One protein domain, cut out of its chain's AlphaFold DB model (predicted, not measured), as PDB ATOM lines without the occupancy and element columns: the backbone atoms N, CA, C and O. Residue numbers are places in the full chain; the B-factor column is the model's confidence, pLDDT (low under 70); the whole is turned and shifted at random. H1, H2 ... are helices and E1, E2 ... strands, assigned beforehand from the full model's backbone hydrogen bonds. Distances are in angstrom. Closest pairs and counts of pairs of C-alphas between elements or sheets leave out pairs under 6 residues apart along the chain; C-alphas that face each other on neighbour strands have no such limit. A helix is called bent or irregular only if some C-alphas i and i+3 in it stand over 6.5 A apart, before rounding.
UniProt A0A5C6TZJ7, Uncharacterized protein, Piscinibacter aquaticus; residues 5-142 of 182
ATOM      1  N   ILE A   5     178.912  92.167 168.360       89.56
ATOM      2  CA  ILE A   5     179.252  90.799 168.749       89.56
ATOM      3  C   ILE A   5     179.325  89.967 167.478       89.56
ATOM      4  O   ILE A   5     178.338  89.880 166.753       89.56
ATOM      5  N   GLU A   6     180.448  89.298 167.244       89.50
ATOM      6  CA  GLU A   6     180.566  88.305 166.180       89.50
ATOM      7  C   GLU A   6     180.279  86.899 166.722       89.50
ATOM      8  O   GLU A   6     180.797  86.506 167.772       89.50
ATOM      9  N   ARG A   7     179.418  86.148 166.028       84.81
ATOM     10  CA  ARG A   7     179.124  84.735 166.306       84.81
ATOM     11  C   ARG A   7     178.878  83.989 165.009       84.81
ATOM     12  O   ARG A   7     178.047  84.426 164.221       84.81
ATOM     13  N   ASP A   8     179.576  82.874 164.820       87.19
ATOM     14  CA  ASP A   8     179.408  81.985 163.662       87.19
ATOM     15  C   ASP A   8     179.518  82.725 162.309       87.19
ATOM     16  O   ASP A   8     178.770  82.456 161.373       87.19
ATOM     17  N   GLY A   9     180.423  83.710 162.218       90.31
ATOM     18  CA  GLY A   9     180.607  84.560 161.032       90.31
ATOM     19  C   GLY A   9     179.539  85.648 160.838       90.31
ATOM     20  O   GLY A   9     179.529  86.321 159.810       90.31
ATOM     21  N   ILE A  10     178.635  85.839 161.806       93.56
ATOM     22  CA  ILE A  10     177.596  86.875 161.788       93.56
ATOM     23  C   ILE A  10     177.949  87.974 162.792       93.56
ATOM     24  O   ILE A  10     178.059  87.720 163.994       93.56
ATOM     25  N   CYS A  11     178.060  89.215 162.310       92.94
ATOM     26  CA  CYS A  11     178.217  90.396 163.156       92.94
ATOM     27  C   CYS A  11     176.849  90.958 163.575       92.94
ATOM     28  O   CYS A  11     176.048  91.404 162.753       92.94
ATOM     29  N   TRP A  12     176.591  90.951 164.879       92.19
ATOM     30  CA  TRP A  12     175.413  91.527 165.515       92.19
ATOM     31  C   TRP A  12     175.748  92.920 166.040       92.19
ATOM     32  O   TRP A  12     176.463  93.040 167.036       92.19
ATOM     33  N   SER A  13     175.197  93.967 165.426       93.12
ATOM     34  CA  SER A  13     175.414  95.354 165.847       93.12
ATOM     35  C   SER A  13     174.236  95.918 166.650       93.12
ATOM     36  O   SER A  13     173.069  95.576 166.450       93.12
ATOM     37  N   ARG A  14     174.545  96.802 167.603       89.62
ATOM     38  CA  ARG A  14     173.591  97.519 168.464       89.62
ATOM     39  C   ARG A  14     173.776  99.029 168.285       89.62
ATOM     40  O   ARG A  14     174.174  99.714 169.228       89.62
ATOM     41  N   PRO A  15     173.501  99.582 167.092       90.38
ATOM     42  CA  PRO A  15     173.818 100.977 166.768       90.38
ATOM     43  C   PRO A  15     173.077 101.989 167.653       90.38
ATOM     44  O   PRO A  15     173.487 103.143 167.761       90.38
ATOM     45  N   TRP A  16     171.966 101.575 168.268       88.56
ATOM     46  CA  TRP A  16     171.104 102.435 169.079       88.56
ATOM     47  C   TRP A  16     171.322 102.231 170.583       88.56
ATOM     48  O   TRP A  16     170.540 102.738 171.375       88.56
ATOM     49  N   LEU A  17     172.368 101.495 170.984       85.56
ATOM     50  CA  LEU A  17     172.620 101.144 172.386       85.56
ATOM     51  C   LEU A  17     172.757 102.372 173.295       85.56
ATOM     52  O   LEU A  17     172.254 102.352 174.410       85.56
ATOM     53  N   ASP A  18     173.384 103.433 172.787       84.44
ATOM     54  CA  ASP A  18     173.636 104.673 173.534       84.44
ATOM     55  C   ASP A  18     172.625 105.777 173.187       84.44
ATOM     56  O   ASP A  18     172.887 106.967 173.370       84.44
ATOM     57  N   ARG A  19     171.481 105.410 172.594       87.25
ATOM     58  CA  ARG A  19     170.404 106.350 172.276       87.25
ATOM     59  C   ARG A  19     169.308 106.237 173.316       87.25
ATOM     60  O   ARG A  19     168.792 105.154 173.571       87.25
ATOM     61  N   GLU A  20     168.906 107.378 173.856       84.00
ATOM     62  CA  GLU A  20     167.773 107.429 174.767       84.00
ATOM     63  C   GLU A  20     166.473 107.029 174.046       84.00
ATOM     64  O   GLU A  20     166.217 107.496 172.925       84.00
ATOM     65  N   PRO A  21     165.598 106.232 174.691       84.62
ATOM     66  CA  PRO A  21     164.309 105.839 174.118       84.62
ATOM     67  C   PRO A  21     163.455 107.037 173.688       84.62
ATOM     68  O   PRO A  21     162.789 107.003 172.651       84.62
ATOM     69  N   GLN A  22     163.516 108.128 174.456       86.44
ATOM     70  CA  GLN A  22     162.785 109.364 174.183       86.44
ATOM     71  C   GLN A  22     163.245 110.020 172.874       86.44
ATOM     72  O   GLN A  22     162.413 110.490 172.095       86.44
ATOM     73  N   GLY A  23     164.550 109.984 172.583       90.56
ATOM     74  CA  GLY A  23     165.115 110.499 171.335       90.56
ATOM     75  C   GLY A  23     164.649 109.707 170.112       90.56
ATOM     76  O   GLY A  23     164.287 110.294 169.092       90.56
ATOM     77  N   ILE A  24     164.576 108.378 170.231       91.06
ATOM     78  CA  ILE A  24     164.056 107.502 169.171       91.06
ATOM     79  C   ILE A  24     162.570 107.800 168.921       91.06
ATOM     80  O   ILE A  24     162.163 108.006 167.777       91.06
ATOM     81  N   ALA A  25     161.765 107.898 169.983       89.19
ATOM     82  CA  ALA A  25     160.341 108.210 169.874       89.19
ATOM     83  C   ALA A  25     160.095 109.594 169.246       89.19
ATOM     84  O   ALA A  25     159.229 109.744 168.380       89.19
ATOM     85  N   ALA A  26     160.874 110.606 169.639       91.81
ATOM     86  CA  ALA A  26     160.803 111.946 169.063       91.81
ATOM     87  C   ALA A  26     161.152 111.948 167.568       91.81
ATOM     88  O   ALA A  26     160.460 112.590 166.778       91.81
ATOM     89  N   TYR A  27     162.176 111.191 167.164       93.88
ATOM     90  CA  TYR A  27     162.559 111.040 165.761       93.88
ATOM     91  C   TYR A  27     161.444 110.393 164.928       93.88
ATOM     92  O   TYR A  27     161.041 110.940 163.900       93.88
ATOM     93  N   VAL A  28     160.879 109.280 165.409       93.75
ATOM     94  CA  VAL A  28     159.748 108.586 164.766       93.75
ATOM     95  C   VAL A  28     158.558 109.531 164.581       93.75
ATOM     96  O   VAL A  28     157.997 109.600 163.486       93.75
ATOM     97  N   ARG A  29     158.214 110.319 165.611       92.88
ATOM     98  CA  ARG A  29     157.134 111.319 165.549       92.88
ATOM     99  C   ARG A  29     157.438 112.439 164.555       92.88
ATOM    100  O   ARG A  29     156.594 112.747 163.715       92.88
ATOM    101  N   ARG A  30     158.641 113.022 164.612       96.06
ATOM    102  CA  ARG A  30     159.077 114.121 163.731       96.06
ATOM    103  C   ARG A  30     159.017 113.727 162.256       96.06
ATOM    104  O   ARG A  30     158.578 114.524 161.435       96.06
ATOM    105  N   HIS A  31     159.433 112.506 161.936       96.44
ATOM    106  CA  HIS A  31     159.462 111.991 160.567       96.44
ATOM    107  C   HIS A  31     158.196 111.216 160.170       96.44
ATOM    108  O   HIS A  31     158.124 110.712 159.054       96.44
ATOM    109  N   ARG A  32     157.189 111.144 161.055       94.62
ATOM    110  CA  ARG A  32     155.913 110.436 160.837       94.62
ATOM    111  C   ARG A  32     156.107 108.988 160.363       94.62
ATOM    112  O   ARG A  32     155.364 108.498 159.513       94.62
ATOM    113  N   LEU A  33     157.113 108.306 160.911       94.94
ATOM    114  CA  LEU A  33     157.410 106.921 160.558       94.94
ATOM    115  C   LEU A  33     156.323 106.004 161.129       94.94
ATOM    116  O   LEU A  33     156.047 106.017 162.331       94.94
ATOM    117  N   ARG A  34     155.707 105.196 160.262       90.06
ATOM    118  CA  ARG A  34     154.783 104.140 160.690       90.06
ATOM    119  C   ARG A  34     155.601 102.956 161.197       90.06
ATOM    120  O   ARG A  34     156.527 102.520 160.519       90.06
ATOM    121  N   HIS A  35     155.249 102.447 162.368       85.56
ATOM    122  CA  HIS A  35     155.807 101.223 162.932       85.56
ATOM    123  C   HIS A  35     154.661 100.282 163.313       85.56
ATOM    124  O   HIS A  35     153.528 100.727 163.491       85.56
ATOM    125  N   ILE A  36     154.957  98.987 163.376       85.44
ATOM    126  CA  ILE A  36     154.013  97.954 163.805       85.44
ATOM    127  C   ILE A  36     154.271  97.697 165.287       85.44
ATOM    128  O   ILE A  36     155.422  97.506 165.686       85.44
ATOM    129  N   GLU A  37     153.214  97.700 166.091       76.88
ATOM    130  CA  GLU A  37     153.279  97.210 167.463       76.88
ATOM    131  C   GLU A  37     153.121  95.689 167.436       76.88
ATOM    132  O   GLU A  37     152.106  95.168 166.986       76.88
ATOM    133  N   ASP A  38     154.167  94.977 167.843       80.25
ATOM    134  CA  ASP A  38     154.131  93.522 167.981       80.25
ATOM    135  C   ASP A  38     153.445  93.155 169.307       80.25
ATOM    136  O   ASP A  38     153.941  93.514 170.381       80.25
ATOM    137  N   ASP A  39     152.323  92.431 169.228       73.69
ATOM    138  CA  ASP A  39     151.513  91.980 170.370       73.69
ATOM    139  C   ASP A  39     152.337  91.211 171.419       73.69
ATOM    140  O   ASP A  39     152.049  91.254 172.621       73.69
ATOM    141  N   SER A  40     153.417  90.544 170.997       74.81
ATOM    142  CA  SER A  40     154.313  89.822 171.900       74.81
ATOM    143  C   SER A  40     155.056  90.741 172.876       74.81
ATOM    144  O   SER A  40     155.475  90.279 173.937       74.81
ATOM    145  N   ASN A  41     155.175  92.046 172.602       74.75
ATOM    146  CA  ASN A  41     155.833  93.009 173.496       74.75
ATOM    147  C   ASN A  41     155.065  93.253 174.805       74.75
ATOM    148  O   ASN A  41     155.667  93.681 175.800       74.75
ATOM    149  N   ALA A  42     153.757  92.991 174.813       75.81
ATOM    150  CA  ALA A  42     152.896  93.097 175.990       75.81
ATOM    151  C   ALA A  42     152.773  91.770 176.763       75.81
ATOM    152  O   ALA A  42     152.214  91.731 177.859       75.81
ATOM    153  N   ASP A  43     153.318  90.677 176.225       85.31
ATOM    154  CA  ASP A  43     153.153  89.349 176.799       85.31
ATOM    155  C   ASP A  43     154.091  89.118 177.995       85.31
ATOM    156  O   ASP A  43     155.301  88.914 177.846       85.31
ATOM    157  N   ALA A  44     153.519  89.110 179.201       82.44
ATOM    158  CA  ALA A  44     154.232  88.900 180.460       82.44
ATOM    159  C   ALA A  44     154.679  87.444 180.703       82.44
ATOM    160  O   ALA A  44     155.346  87.169 181.708       82.44
ATOM    161  N   ARG A  45     154.368  86.490 179.812       86.19
ATOM    162  CA  ARG A  45     154.923  85.126 179.890       86.19
ATOM    163  C   ARG A  45     156.442  85.152 179.724       86.19
ATOM    164  O   ARG A  45     157.162  84.457 180.450       86.19
ATOM    165  N   PHE A  46     156.949  86.030 178.859       86.31
ATOM    166  CA  PHE A  46     158.383  86.215 178.657       86.31
ATOM    167  C   PHE A  46     159.014  86.979 179.824       86.31
ATOM    168  O   PHE A  46     158.590  88.081 180.175       86.31
ATOM    169  N   ALA A  47     160.076  86.412 180.409       87.25
ATOM    170  CA  ALA A  47     160.736  86.965 181.595       87.25
ATOM    171  C   ALA A  47     161.165  88.431 181.422       87.25
ATOM    172  O   ALA A  47     161.020  89.228 182.345       87.25
ATOM    173  N   ARG A  48     161.632  88.802 180.223       87.50
ATOM    174  CA  ARG A  48     162.039  90.175 179.900       87.50
ATOM    175  C   ARG A  48     160.872  91.161 179.945       87.50
ATOM    176  O   ARG A  48     161.009  92.234 180.524       87.50
ATOM    177  N   ASN A  49     159.732  90.795 179.366       88.88
ATOM    178  CA  ASN A  49     158.543  91.643 179.364       88.88
ATOM    179  C   ASN A  49     157.953  91.756 180.762       88.88
ATOM    180  O   ASN A  49     157.608  92.851 181.186       88.88
ATOM    181  N   ARG A  50     157.915  90.651 181.510       90.25
ATOM    182  CA  ARG A  50     157.499  90.667 182.913       90.25
ATOM    183  C   ARG A  50     158.374  91.590 183.756       90.25
ATOM    184  O   ARG A  50     157.840  92.397 184.508       90.25
ATOM    185  N   LEU A  51     159.697  91.523 183.583       90.56
ATOM    186  CA  LEU A  51     160.626  92.444 184.238       90.56
ATOM    187  C   LEU A  51     160.283  93.897 183.884       90.56
ATOM    188  O   LEU A  51     160.064  94.694 184.784       90.56
ATOM    189  N   ARG A  52     160.169  94.223 182.591       89.19
ATOM    190  CA  ARG A  52     159.884  95.582 182.103       89.19
ATOM    191  C   ARG A  52     158.537  96.133 182.576       89.19
ATOM    192  O   ARG A  52     158.446  97.310 182.894       89.19
ATOM    193  N   LEU A  53     157.491  95.310 182.561       90.06
ATOM    194  CA  LEU A  53     156.112  95.750 182.788       90.06
ATOM    195  C   LEU A  53     155.712  95.732 184.263       90.06
ATOM    196  O   LEU A  53     154.909  96.560 184.672       90.06
ATOM    197  N   GLN A  54     156.229  94.784 185.049       92.12
ATOM    198  CA  GLN A  54     155.762  94.555 186.421       92.12
ATOM    199  C   GLN A  54     156.815  94.906 187.471       92.12
ATOM    200  O   GLN A  54     156.481  95.466 188.508       92.12
ATOM    201  N   VAL A  55     158.084  94.577 187.221       93.38
ATOM    202  CA  VAL A  55     159.140  94.703 188.238       93.38
ATOM    203  C   VAL A  55     159.849  96.050 188.146       93.38
ATOM    204  O   VAL A  55     160.060  96.707 189.160       93.38
ATOM    205  N   TRP A  56     160.208  96.469 186.934       93.12
ATOM    206  CA  TRP A  56     160.986  97.680 186.690       93.12
ATOM    207  C   TRP A  56     160.293  98.957 187.190       93.12
ATOM    208  O   TRP A  56     160.945  99.706 187.913       93.12
ATOM    209  N   PRO A  57     158.981  99.179 186.952       92.25
ATOM    210  CA  PRO A  57     158.314 100.386 187.440       92.25
ATOM    211  C   PRO A  57     158.289 100.464 188.971       92.25
ATOM    212  O   PRO A  57     158.512 101.524 189.544       92.25
ATOM    213  N   ALA A  58     158.062  99.331 189.646       94.38
ATOM    214  CA  ALA A  58     158.091  99.270 191.106       94.38
ATOM    215  C   ALA A  58     159.503  99.536 191.657       94.38
ATOM    216  O   ALA A  58     159.656 100.198 192.684       94.38
ATOM    217  N   LEU A  59     160.539  99.053 190.961       93.94
ATOM    218  CA  LEU A  59     161.932  99.286 191.333       93.94
ATOM    219  C   LEU A  59     162.319 100.765 191.200       93.94
ATOM    220  O   LEU A  59     162.914 101.306 192.126       93.94
ATOM    221  N   GLU A  60     161.960 101.421 190.095       93.06
ATOM    222  CA  GLU A  60     162.225 102.853 189.883       93.06
ATOM    223  C   GLU A  60     161.476 103.734 190.888       93.06
ATOM    224  O   GLU A  60     162.029 104.715 191.382       93.06
ATOM    225  N   GLN A  61     160.239 103.366 191.237       94.19
ATOM    226  CA  GLN A  61     159.464 104.075 192.256       94.19
ATOM    227  C   GLN A  61     160.111 103.983 193.642       94.19
ATOM    228  O   GLN A  61     160.178 104.984 194.352       94.19
ATOM    229  N   ALA A  62     160.591 102.799 194.033       96.19
ATOM    230  CA  ALA A  62     161.254 102.603 195.321       96.19
ATOM    231  C   ALA A  62     162.669 103.208 195.353       96.19
ATOM    232  O   ALA A  62     163.108 103.714 196.386       96.19
ATOM    233  N   PHE A  63     163.382 103.164 194.225       95.38
ATOM    234  CA  PHE A  63     164.772 103.590 194.098       95.38
ATOM    235  C   PHE A  63     164.967 104.400 192.805       95.38
ATOM    236  O   PHE A  63     165.350 103.839 191.775       95.38
ATOM    237  N   PRO A  64     164.809 105.737 192.848       92.31
ATOM    238  CA  PRO A  64     164.884 106.588 191.654       92.31
ATOM    239  C   PRO A  64     166.217 106.537 190.892       92.31
ATOM    240  O   PRO A  64     166.287 106.932 189.735       92.31
ATOM    241  N   GLN A  65     167.292 106.061 191.531       92.81
ATOM    242  CA  GLN A  65     168.624 105.929 190.929       92.81
ATOM    243  C   GLN A  65     168.956 104.494 190.485       92.81
ATOM    244  O   GLN A  65     170.098 104.220 190.114       92.81
ATOM    245  N   ALA A  66     167.994 103.564 190.536       91.81
ATOM    246  CA  ALA A  66     168.228 102.151 190.241       91.81
ATOM    247  C   ALA A  66     168.827 101.933 188.847       91.81
ATOM    248  O   ALA A  66     169.789 101.178 188.713       91.81
ATOM    249  N   GLU A  67     168.304 102.617 187.824       89.25
ATOM    250  CA  GLU A  67     168.804 102.495 186.453       89.25
ATOM    251  C   GLU A  67     170.281 102.893 186.355       89.25
ATOM    252  O   GLU A  67     171.114 102.096 185.919       89.25
ATOM    253  N   ALA A  68     170.621 104.095 186.826       88.88
ATOM    254  CA  ALA A  68     171.983 104.616 186.779       88.88
ATOM    255  C   ALA A  68     172.963 103.735 187.576       88.88
ATOM    256  O   ALA A  68     174.054 103.425 187.093       88.88
ATOM    257  N   ALA A  69     172.566 103.276 188.766       92.62
ATOM    258  CA  ALA A  69     173.395 102.415 189.606       92.62
ATOM    259  C   ALA A  69     173.628 101.030 188.977       92.62
ATOM    260  O   ALA A  69     174.755 100.528 188.975       92.62
ATOM    261  N   LEU A  70     172.588 100.415 188.402       92.88
ATOM    262  CA  LEU A  70     172.708  99.129 187.709       92.88
ATOM    263  C   LEU A  70     173.546  99.251 186.434       92.88
ATOM    264  O   LEU A  70     174.370  98.375 186.167       92.88
ATOM    265  N   ALA A  71     173.391 100.338 185.675       89.62
ATOM    266  CA  ALA A  71     174.207 100.612 184.496       89.62
ATOM    267  C   ALA A  71     175.692 100.782 184.859       89.62
ATOM    268  O   ALA A  71     176.551 100.162 184.226       89.62
ATOM    269  N   ALA A  72     176.000 101.549 185.910       92.62
ATOM    270  CA  ALA A  72     177.365 101.726 186.405       92.62
ATOM    271  C   ALA A  72     177.976 100.401 186.894       92.62
ATOM    272  O   ALA A  72     179.090 100.048 186.506       92.62
ATOM    273  N   SER A  73     177.217  99.618 187.668       95.81
ATOM    274  CA  SER A  73     177.634  98.288 188.125       95.81
ATOM    275  C   SER A  73     177.923  97.345 186.952       95.81
ATOM    276  O   SER A  73     178.957  96.675 186.925       95.81
ATOM    277  N   ALA A  74     177.070  97.344 185.923       92.19
ATOM    278  CA  ALA A  74     177.288  96.556 184.716       92.19
ATOM    279  C   ALA A  74     178.543  96.999 183.942       92.19
ATOM    280  O   ALA A  74     179.250  96.150 183.391       92.19
ATOM    281  N   ALA A  75     178.845  98.300 183.910       90.19
ATOM    282  CA  ALA A  75     180.053  98.827 183.280       90.19
ATOM    283  C   ALA A  75     181.325  98.388 184.026       90.19
ATOM    284  O   ALA A  75     182.248  97.865 183.400       90.19
ATOM    285  N   TRP A  76     181.354  98.508 185.356       96.62
ATOM    286  CA  TRP A  76     182.476  98.022 186.168       96.62
ATOM    287  C   TRP A  76     182.643  96.506 186.081       96.62
ATOM    288  O   TRP A  76     183.760  96.018 185.934       96.62
ATOM    289  N   ALA A  77     181.545  95.748 186.091       95.75
ATOM    290  CA  ALA A  77     181.590  94.300 185.908       95.75
ATOM    291  C   ALA A  77     182.162  93.915 184.533       95.75
ATOM    292  O   ALA A  77     182.924  92.955 184.433       95.75
ATOM    293  N   GLN A  78     181.840  94.673 183.478       92.12
ATOM    294  CA  GLN A  78     182.414  94.466 182.147       92.12
ATOM    295  C   GLN A  78     183.925  94.747 182.127       92.12
ATOM    296  O   GLN A  78     184.672  93.963 181.543       92.12
ATOM    297  N   GLN A  79     184.383  95.819 182.780       95.62
ATOM    298  CA  GLN A  79     185.814  96.126 182.908       95.62
ATOM    299  C   GLN A  79     186.550  95.037 183.695       95.62
ATOM    300  O   GLN A  79     187.563  94.517 183.236       95.62
ATOM    301  N   ALA A  80     185.999  94.620 184.837       96.56
ATOM    302  CA  ALA A  80     186.557  93.536 185.635       96.56
ATOM    303  C   ALA A  80     186.627  92.221 184.842       96.56
ATOM    304  O   ALA A  80     187.629  91.513 184.910       96.56
ATOM    305  N   ALA A  81     185.597  91.902 184.052       94.81
ATOM    306  CA  ALA A  81     185.595  90.721 183.195       94.81
ATOM    307  C   ALA A  81     186.704  90.763 182.129       94.81
ATOM    308  O   ALA A  81     187.329  89.732 181.888       94.81
ATOM    309  N   ALA A  82     186.978  91.932 181.537       94.06
ATOM    310  CA  ALA A  82     188.078  92.105 180.589       94.06
ATOM    311  C   ALA A  82     189.441  91.858 181.259       94.06
ATOM    312  O   ALA A  82     190.193  90.996 180.803       94.06
ATOM    313  N   CYS A  83     189.700  92.498 182.405       97.88
ATOM    314  CA  CYS A  83     190.937  92.286 183.165       97.88
ATOM    315  C   CYS A  83     191.116  90.818 183.590       97.88
ATOM    316  O   CYS A  83     192.217  90.272 183.545       97.88
ATOM    317  N   LEU A  84     190.030  90.142 183.986       96.94
ATOM    318  CA  LEU A  84     190.064  88.719 184.331       96.94
ATOM    319  C   LEU A  84     190.379  87.827 183.124       96.94
ATOM    320  O   LEU A  84     191.004  86.781 183.308       96.94
ATOM    321  N   GLY A  85     189.963  88.216 181.917       96.75
ATOM    322  CA  GLY A  85     190.318  87.522 180.678       96.75
ATOM    323  C   GLY A  85     191.799  87.665 180.333       96.75
ATOM    324  O   GLY A  85     192.460  86.678 179.998       96.75
ATOM    325  N   GLU A  86     192.351  88.868 180.494       97.75
ATOM    326  CA  GLU A  86     193.786  89.121 180.327       97.75
ATOM    327  C   GLU A  86     194.611  88.314 181.335       97.75
ATOM    328  O   GLU A  86     195.532  87.589 180.952       97.75
ATOM    329  N   LEU A  87     194.224  88.352 182.615       97.94
ATOM    330  CA  LEU A  87     194.881  87.583 183.671       97.94
ATOM    331  C   LEU A  87     194.812  86.077 183.406       97.94
ATOM    332  O   LEU A  87     195.815  85.389 183.545       97.94
ATOM    333  N   ALA A  88     193.658  85.558 182.979       96.69
ATOM    334  CA  ALA A  88     193.533  84.145 182.632       96.69
ATOM    335  C   ALA A  88     194.458  83.751 181.476       96.69
ATOM    336  O   ALA A  88     195.038  82.672 181.502       96.69
ATOM    337  N   THR A  89     194.625  84.624 180.482       95.88
ATOM    338  CA  THR A  89     195.539  84.379 179.360       95.88
ATOM    339  C   THR A  89     196.988  84.295 179.836       95.88
ATOM    340  O   THR A  89     197.731  83.423 179.390       95.88
ATOM    341  N   LEU A  90     197.396  85.174 180.753       96.50
ATOM    342  CA  LEU A  90     198.732  85.139 181.353       96.50
ATOM    343  C   LEU A  90     198.935  83.876 182.195       96.50
ATOM    344  O   LEU A  90     199.962  83.215 182.055       96.50
ATOM    345  N   ASP A  91     197.940  83.526 183.007       96.25
ATOM    346  CA  ASP A  91     197.980  82.371 183.901       96.25
ATOM    347  C   ASP A  91     198.016  81.058 183.128       96.25
ATOM    348  O   ASP A  91     198.729  80.148 183.526       96.25
ATOM    349  N   LEU A  92     197.280  80.946 182.020       95.56
ATOM    350  CA  LEU A  92     197.170  79.703 181.258       95.56
ATOM    351  C   LEU A  92     198.390  79.399 180.385       95.56
ATOM    352  O   LEU A  92     198.653  78.227 180.135       95.56
ATOM    353  N   LYS A  93     199.151  80.410 179.945       93.62
ATOM    354  CA  LYS A  93     200.349  80.216 179.103       93.62
ATOM    355  C   LYS A  93     201.317  79.145 179.636       93.62
ATOM    356  O   LYS A  93     201.680  78.275 178.854       93.62
ATOM    357  N   PRO A  94     201.742  79.172 180.914       93.31
ATOM    358  CA  PRO A  94     202.625  78.144 181.468       93.31
ATOM    359  C   PRO A  94     201.896  76.869 181.922       93.31
ATOM    360  O   PRO A  94     202.556  75.911 182.312       93.31
ATOM    361  N   LEU A  95     200.559  76.861 181.940       93.25
ATOM    362  CA  LEU A  95     199.759  75.753 182.472       93.25
ATOM    363  C   LEU A  95     199.256  74.794 181.399       93.25
ATOM    364  O   LEU A  95     198.739  73.740 181.750       93.25
ATOM    365  N   ILE A  96     199.329  75.164 180.123       92.31
ATOM    366  CA  ILE A  96     198.829  74.335 179.029       92.31
ATOM    367  C   ILE A  96     200.000  73.620 178.359       92.31
ATOM    368  O   ILE A  96     200.946  74.261 177.905       92.31
ATOM    369  N   ASP A  97     199.895  72.298 178.259       87.12
ATOM    370  CA  ASP A  97     200.781  71.445 177.471       87.12
ATOM    371  C   ASP A  97     199.983  70.636 176.426       87.12
ATOM    372  O   ASP A  97     198.776  70.820 176.252       87.12
ATOM    373  N   GLU A  98     200.653  69.726 175.714       80.94
ATOM    374  CA  GLU A  98     200.025  68.858 174.704       80.94
ATOM    375  C   GLU A  98     198.944  67.920 175.276       80.94
ATOM    376  O   GLU A  98     198.123  67.387 174.529       80.94
ATOM    377  N   ARG A  99     198.941  67.693 176.594       82.81
ATOM    378  CA  ARG A  99     198.011  66.799 177.298       82.81
ATOM    379  C   ARG A  99     196.840  67.557 177.919       82.81
ATOM    380  O   ARG A  99     195.832  66.933 178.247       82.81
ATOM    381  N   GLY A 100     196.944  68.876 178.066       88.94
ATOM    382  CA  GLY A 100     195.880  69.741 178.557       88.94
ATOM    383  C   GLY A 100     196.359  70.687 179.653       88.94
ATOM    384  O   GLY A 100     197.403  71.316 179.532       88.94
ATOM    385  N   LEU A 101     195.546  70.850 180.700       91.75
ATOM    386  CA  LEU A 101     195.864  71.717 181.834       91.75
ATOM    387  C   LEU A 101     196.738  70.967 182.854       91.75
ATOM    388  O   LEU A 101     196.283  70.005 183.476       91.75
ATOM    389  N   ALA A 102     197.962  71.439 183.066       92.19
ATOM    390  CA  ALA A 102     198.878  70.938 184.081       92.19
ATOM    391  C   ALA A 102     198.378  71.300 185.490       92.19
ATOM    392  O   ALA A 102     198.310  72.472 185.869       92.19
ATOM    393  N   ILE A 103     198.039  70.275 186.276       89.69
ATOM    394  CA  ILE A 103     197.390  70.426 187.587       89.69
ATOM    395  C   ILE A 103     198.335  71.037 188.624       89.69
ATOM    396  O   ILE A 103     197.974  72.009 189.277       89.69
ATOM    397  N   GLU A 104     199.566  70.549 188.728       88.94
ATOM    398  CA  GLU A 104     200.512  70.988 189.763       88.94
ATOM    399  C   GLU A 104     200.833  72.489 189.739       88.94
ATOM    400  O   GLU A 104     200.675  73.146 190.771       88.94
ATOM    401  N   PRO A 105     201.212  73.094 188.599       91.31
ATOM    402  CA  PRO A 105     201.409  74.539 188.555       91.31
ATOM    403  C   PRO A 105     200.084  75.311 188.687       91.31
ATOM    404  O   PRO A 105     200.079  76.421 189.222       91.31
ATOM    405  N   TRP A 106     198.945  74.727 188.288       92.62
ATOM    406  CA  TRP A 106     197.627  75.326 188.513       92.62
ATOM    407  C   TRP A 106     197.294  75.395 190.010       92.62
ATOM    408  O   TRP A 106     196.770  76.407 190.470       92.62
ATOM    409  N   LEU A 107     197.677  74.393 190.805       91.06
ATOM    410  CA  LEU A 107     197.525  74.411 192.264       91.06
ATOM    411  C   LEU A 107     198.376  75.465 192.968       91.06
ATOM    412  O   LEU A 107     198.015  75.884 194.066       91.06
ATOM    413  N   GLY A 108     199.446  75.937 192.326       91.19
ATOM    414  CA  GLY A 108     200.242  77.066 192.806       91.19
ATOM    415  C   GLY A 108     199.532  78.423 192.711       91.19
ATOM    416  O   GLY A 108     199.986  79.395 193.314       91.19
ATOM    417  N   LEU A 109     198.421  78.522 191.973       92.81
ATOM    418  CA  LEU A 109     197.621  79.743 191.890       92.81
ATOM    419  C   LEU A 109     196.704  79.907 193.114       92.81
ATOM    420  O   LEU A 109     196.245  78.939 193.721       92.81
ATOM    421  N   SER A 110     196.341  81.154 193.431       93.06
ATOM    422  CA  SER A 110     195.293  81.422 194.427       93.06
ATOM    423  C   SER A 110     193.946  80.840 193.983       93.06
ATOM    424  O   SER A 110     193.682  80.703 192.792       93.06
ATOM    425  N   GLU A 111     193.044  80.538 194.921       91.12
ATOM    426  CA  GLU A 111     191.726  79.944 194.627       91.12
ATOM    427  C   GLU A 111     190.928  80.707 193.556       91.12
ATOM    428  O   GLU A 111     190.394  80.107 192.617       91.12
ATOM    429  N   ALA A 112     190.913  82.039 193.645       92.81
ATOM    430  CA  ALA A 112     190.258  82.892 192.659       92.81
ATOM    431  C   ALA A 112     190.897  82.761 191.265       92.81
ATOM    432  O   ALA A 112     190.185  82.662 190.263       92.81
ATOM    433  N   ARG A 113     192.235  82.707 191.192       95.06
ATOM    434  CA  ARG A 113     192.970  82.533 189.930       95.06
ATOM    435  C   ARG A 113     192.800  81.131 189.360       95.06
ATOM    436  O   ARG A 113     192.564  81.013 188.165       95.06
ATOM    437  N   ARG A 114     192.785  80.090 190.199       94.00
ATOM    438  CA  ARG A 114     192.475  78.709 189.792       94.00
ATOM    439  C   ARG A 114     191.124  78.615 189.106       94.00
ATOM    440  O   ARG A 114     191.034  78.106 187.991       94.00
ATOM    441  N   THR A 115     190.097  79.169 189.745       94.31
ATOM    442  CA  THR A 115     188.731  79.181 189.212       94.31
ATOM    443  C   THR A 115     188.636  80.008 187.930       94.31
ATOM    444  O   THR A 115     188.001  79.585 186.963       94.31
ATOM    445  N   ASN A 116     189.298  81.169 187.878       95.88
ATOM    446  CA  ASN A 116     189.327  82.008 186.683       95.88
ATOM    447  C   ASN A 116     190.036  81.324 185.500       95.88
ATOM    448  O   ASN A 116     189.502  81.339 184.391       95.88
ATOM    449  N   ALA A 117     191.194  80.702 185.737       95.31
ATOM    450  CA  ALA A 117     191.955  79.960 184.736       95.31
ATOM    451  C   ALA A 117     191.165  78.745 184.233       95.31
ATOM    452  O   ALA A 117     190.999  78.582 183.027       95.31
ATOM    453  N   LEU A 118     190.580  77.953 185.142       94.94
ATOM    454  CA  LEU A 118     189.768  76.786 184.792       94.94
ATOM    455  C   LEU A 118     188.545  77.173 183.951       94.94
ATOM    456  O   LEU A 118     188.260  76.538 182.937       94.94
ATOM    457  N   ARG A 119     187.844  78.252 184.330       95.56
ATOM    458  CA  ARG A 119     186.708  78.788 183.565       95.56
ATOM    459  C   ARG A 119     187.103  79.137 182.129       95.56
ATOM    460  O   ARG A 119     186.355  78.812 181.209       95.56
ATOM    461  N   HIS A 120     188.245  79.800 181.939       95.75
ATOM    462  CA  HIS A 120     188.721  80.200 180.612       95.75
ATOM    463  C   HIS A 120     189.249  79.018 179.799       95.75
ATOM    464  O   HIS A 120     188.936  78.914 178.616       95.75
ATOM    465  N   TRP A 121     189.971  78.094 180.433       95.19
ATOM    466  CA  TRP A 121     190.441  76.876 179.781       95.19
ATOM    467  C   TRP A 121     189.268  76.028 179.279       95.19
ATOM    468  O   TRP A 121     189.217  75.694 178.099       95.19
ATOM    469  N   LEU A 122     188.262  75.770 180.124       94.88
ATOM    470  CA  LEU A 122     187.059  75.040 179.711       94.88
ATOM    471  C   LEU A 122     186.304  75.759 178.591       94.88
ATOM    472  O   LEU A 122     185.790  75.105 177.689       94.88
ATOM    473  N   ALA A 123     186.236  77.094 178.628       94.31
ATOM    474  CA  ALA A 123     185.586  77.852 177.567       94.31
ATOM    475  C   ALA A 123     186.295  77.690 176.213       94.31
ATOM    476  O   ALA A 123     185.619  77.530 175.197       94.31
ATOM    477  N   ALA A 124     187.631  77.668 176.213       91.88
ATOM    478  CA  ALA A 124     188.429  77.416 175.018       91.88
ATOM    479  C   ALA A 124     188.235  75.986 174.483       91.88
ATOM    480  O   ALA A 124     188.065  75.808 173.283       91.88
ATOM    481  N   GLN A 125     188.183  74.978 175.364       91.56
ATOM    482  CA  GLN A 125     187.984  73.578 174.960       91.56
ATOM    483  C   GLN A 125     186.564  73.295 174.446       91.56
ATOM    484  O   GLN A 125     186.371  72.501 173.531       91.56
ATOM    485  N   LEU A 126     185.549  73.932 175.037       91.38
ATOM    486  CA  LEU A 126     184.142  73.696 174.695       91.38
ATOM    487  C   LEU A 126     183.629  74.603 173.565       91.38
ATOM    488  O   LEU A 126     182.495  74.421 173.123       91.38
ATOM    489  N   GLY A 127     184.394  75.625 173.168       90.69
ATOM    490  CA  GLY A 127     183.945  76.683 172.254       90.69
ATOM    491  C   GLY A 127     182.828  77.572 172.822       90.69
ATOM    492  O   GLY A 127     182.216  78.359 172.103       90.69
ATOM    493  N   ARG A 128     182.515  77.441 174.117       90.44
ATOM    494  CA  ARG A 128     181.451  78.180 174.809       90.44
ATOM    495  C   ARG A 128     181.731  78.262 176.299       90.44
ATOM    496  O   ARG A 128     182.385  77.391 176.860       90.44
ATOM    497  N   ALA A 129     181.147  79.257 176.963       90.56
ATOM    498  CA  ALA A 129     181.264  79.395 178.410       90.56
ATOM    499  C   ALA A 129     180.809  78.120 179.146       90.56
ATOM    500  O   ALA A 129     179.706  77.605 178.921       90.56
ATOM    501  N   ALA A 130     181.665  77.629 180.044       91.75
ATOM    502  CA  ALA A 130     181.341  76.509 180.912       91.75
ATOM    503  C   ALA A 130     180.287  76.921 181.958       91.75
ATOM    504  O   ALA A 130     180.362  78.033 182.492       91.75
ATOM    505  N   PRO A 131     179.316  76.049 182.290       93.12
ATOM    506  CA  PRO A 131     178.387  76.307 183.384       93.12
ATOM    507  C   PRO A 131     179.136  76.538 184.701       93.12
ATOM    508  O   PRO A 131     180.061  75.792 185.022       93.12
ATOM    509  N   ALA A 132     178.703  77.520 185.494       91.62
ATOM    510  CA  ALA A 132     179.344  77.833 186.774       91.62
ATOM    511  C   ALA A 132     179.392  76.619 187.718       91.62
ATOM    512  O   ALA A 132     180.407  76.379 188.362       91.62
ATOM    513  N   SER A 133     178.333  75.805 187.735       93.31
ATOM    514  CA  SER A 133     178.273  74.569 188.522       93.31
ATOM    515  C   SER A 133     179.354  73.558 188.138       93.31
ATOM    516  O   SER A 133     179.909  72.905 189.015       93.31
ATOM    517  N   LEU A 134     179.682  73.441 186.847       93.19
ATOM    518  CA  LEU A 134     180.747  72.560 186.374       93.19
ATOM    519  C   LEU A 134     182.114  73.060 186.839       93.19
ATOM    520  O   LEU A 134     182.905  72.269 187.340       93.19
ATOM    521  N   VAL A 135     182.373  74.362 186.685       93.25
ATOM    522  CA  VAL A 135     183.641  74.977 187.107       93.25
ATOM    523  C   VAL A 135     183.844  74.783 188.608       93.25
ATOM    524  O   VAL A 135     184.891  74.296 189.009       93.25
ATOM    525  N   LEU A 136     182.833  75.102 189.421       90.44
ATOM    526  CA  LEU A 136     182.904  74.959 190.877       90.44
ATOM    527  C   LEU A 136     183.119  73.502 191.295       90.44
ATOM    528  O   LEU A 136     184.015  73.223 192.083       90.44
ATOM    529  N   ARG A 137     182.363  72.564 190.710       92.38
ATOM    530  CA  ARG A 137     182.526  71.135 191.003       92.38
ATOM    531  C   ARG A 137     183.939  70.647 190.679       92.38
ATOM    532  O   ARG A 137     184.536  69.954 191.488       92.38
ATOM    533  N   LEU A 138     184.482  71.013 189.516       90.62
ATOM    534  CA  LEU A 138     185.839  70.615 189.127       90.62
ATOM    535  C   LEU A 138     186.909  71.271 190.010       90.62
ATOM    536  O   LEU A 138     187.883  70.612 190.357       90.62
ATOM    537  N   SER A 139     186.715  72.530 190.416       87.12
ATOM    538  CA  SER A 139     187.588  73.188 191.395       87.12
ATOM    539  C   SER A 139     187.617  72.450 192.740       87.12
ATOM    540  O   SER A 139     188.663  72.423 193.383       87.12
ATOM    541  N   ASP A 140     186.501  71.840 193.151       84.56
ATOM    542  CA  ASP A 140     186.401  71.063 194.393       84.56
ATOM    543  C   ASP A 140     186.933  69.621 194.252       84.56
ATOM    544  O   ASP A 140     187.494  69.077 195.207       84.56
ATOM    545  N   GLU A 141     186.748  68.989 193.088       87.06
ATOM    546  CA  GLU A 141     187.112  67.586 192.823       87.06
ATOM    547  C   GLU A 141     188.599  67.381 192.488       87.06
ATOM    548  O   GLU A 141     189.149  66.326 192.811       87.06
ATOM    549  N   LEU A 142     189.257  68.353 191.844       81.94
ATOM    550  CA  LEU A 142     190.673  68.246 191.480       81.94
ATOM    551  C   LEU A 142     191.579  68.312 192.734       81.94
ATOM    552  O   LEU A 142     191.292  69.068 193.669       81.94
TER     553      LEU A 142
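Overview. This is residues 5 to 142 of the 182 residues of an uncharacterized protein of Piscinibacter aquaticus (UniProt A0A5C6TZJ7). One long, bare helix, H4, is the shaft of an open, stretched model, with a small head of helices, H6 and H7 with short H5 near H6, at its far end. At its near end H3 turns off at a corner with short H2 by it, and from there the chain before H2 trails away loosely through H1 to a small strand hairpin, E1 and E2, that stands off from the helices H2 to H7. The printed part has 138 residues, with two named strands, antiparallel in the order E1 - E2, followed by seven named helices, H1 to H7; the class is mostly helix. It is only just extended, close to loose, with a radius of gyration of the C-alphas of 21.7 A and spans of 65 by 39 by 27 A.

Arrangement. E1, residues 5 to 7, and E2, residues 10 to 13, are a hairpin with a tight link; N 5 and O 12 are 2.9 A apart and N 12 and O 5 are 2.8 A apart, within hydrogen-bond range. H1, residues 21 to 30, touches no helix. H2, residues 39 to 42, and H3, residues 47 to 62, only just touch, with 3 pairs of C-alphas within 8 A, the closest those of Asn 41 and Asn 49 at 6.6 A. H3 has a kink of 37 degrees near residue 55 and is only just irregular, with C-alphas 53 and 56 6.54 A apart. H3 and H4, residues 66 to 92, only just touch, with 3 pairs of C-alphas within 8 A, and touch only at the corner, the closest C-alphas being those of Glu 60 and Ala 66 at 6.1 A; they run opposite ways at a steep tilt of 59 degrees. Residues 68 to 83 of H4 stand free. With residues 84 to 92 alone, H4 touches H6, residues 111 to 126, about perpendicular at 81 degrees, the closest C-alphas being those of Ala 88 and Ala 117 at 4.9 A. H5, residues 103 to 107, is close to H6 but not clearly touching; their closest C-alphas, those of Trp 106 and Arg 114, are 6.3 A apart. With residues 114 to 119 alone, H6 touches H7, residues 132 to 141, opposite ways at a steep tilt of 63 degrees, the closest C-alphas being those of Arg 119 and Val 135 at 6.0 A. Each O i to N i+4 pair is within hydrogen-bond range in H1, H4, H5, H6 and H7, against 9 of 12 in H3, and H2 is too short for such a pair.

Along the chain. E1 begins at C-alpha 5, (179.252, 90.799, 168.749). H1 is 14.3 A long, H3 20.8 A, H6 22.2 A and H7 14.2 A. H4 runs 37.7 A from C-alpha 66 at (168.228, 102.151, 190.241) to C-alpha 92 at (197.170, 79.703, 181.258). H7 ends at C-alpha 141, (187.112, 67.586, 192.823).

Size, cuts and confidence. The two C-alphas farthest apart, those of Arg 32 and Glu 104, are 66.2 A apart. The printed part has no cut, and no link is long. The mean pLDDT of the printed part is 90.9, and no printed residue is under 70.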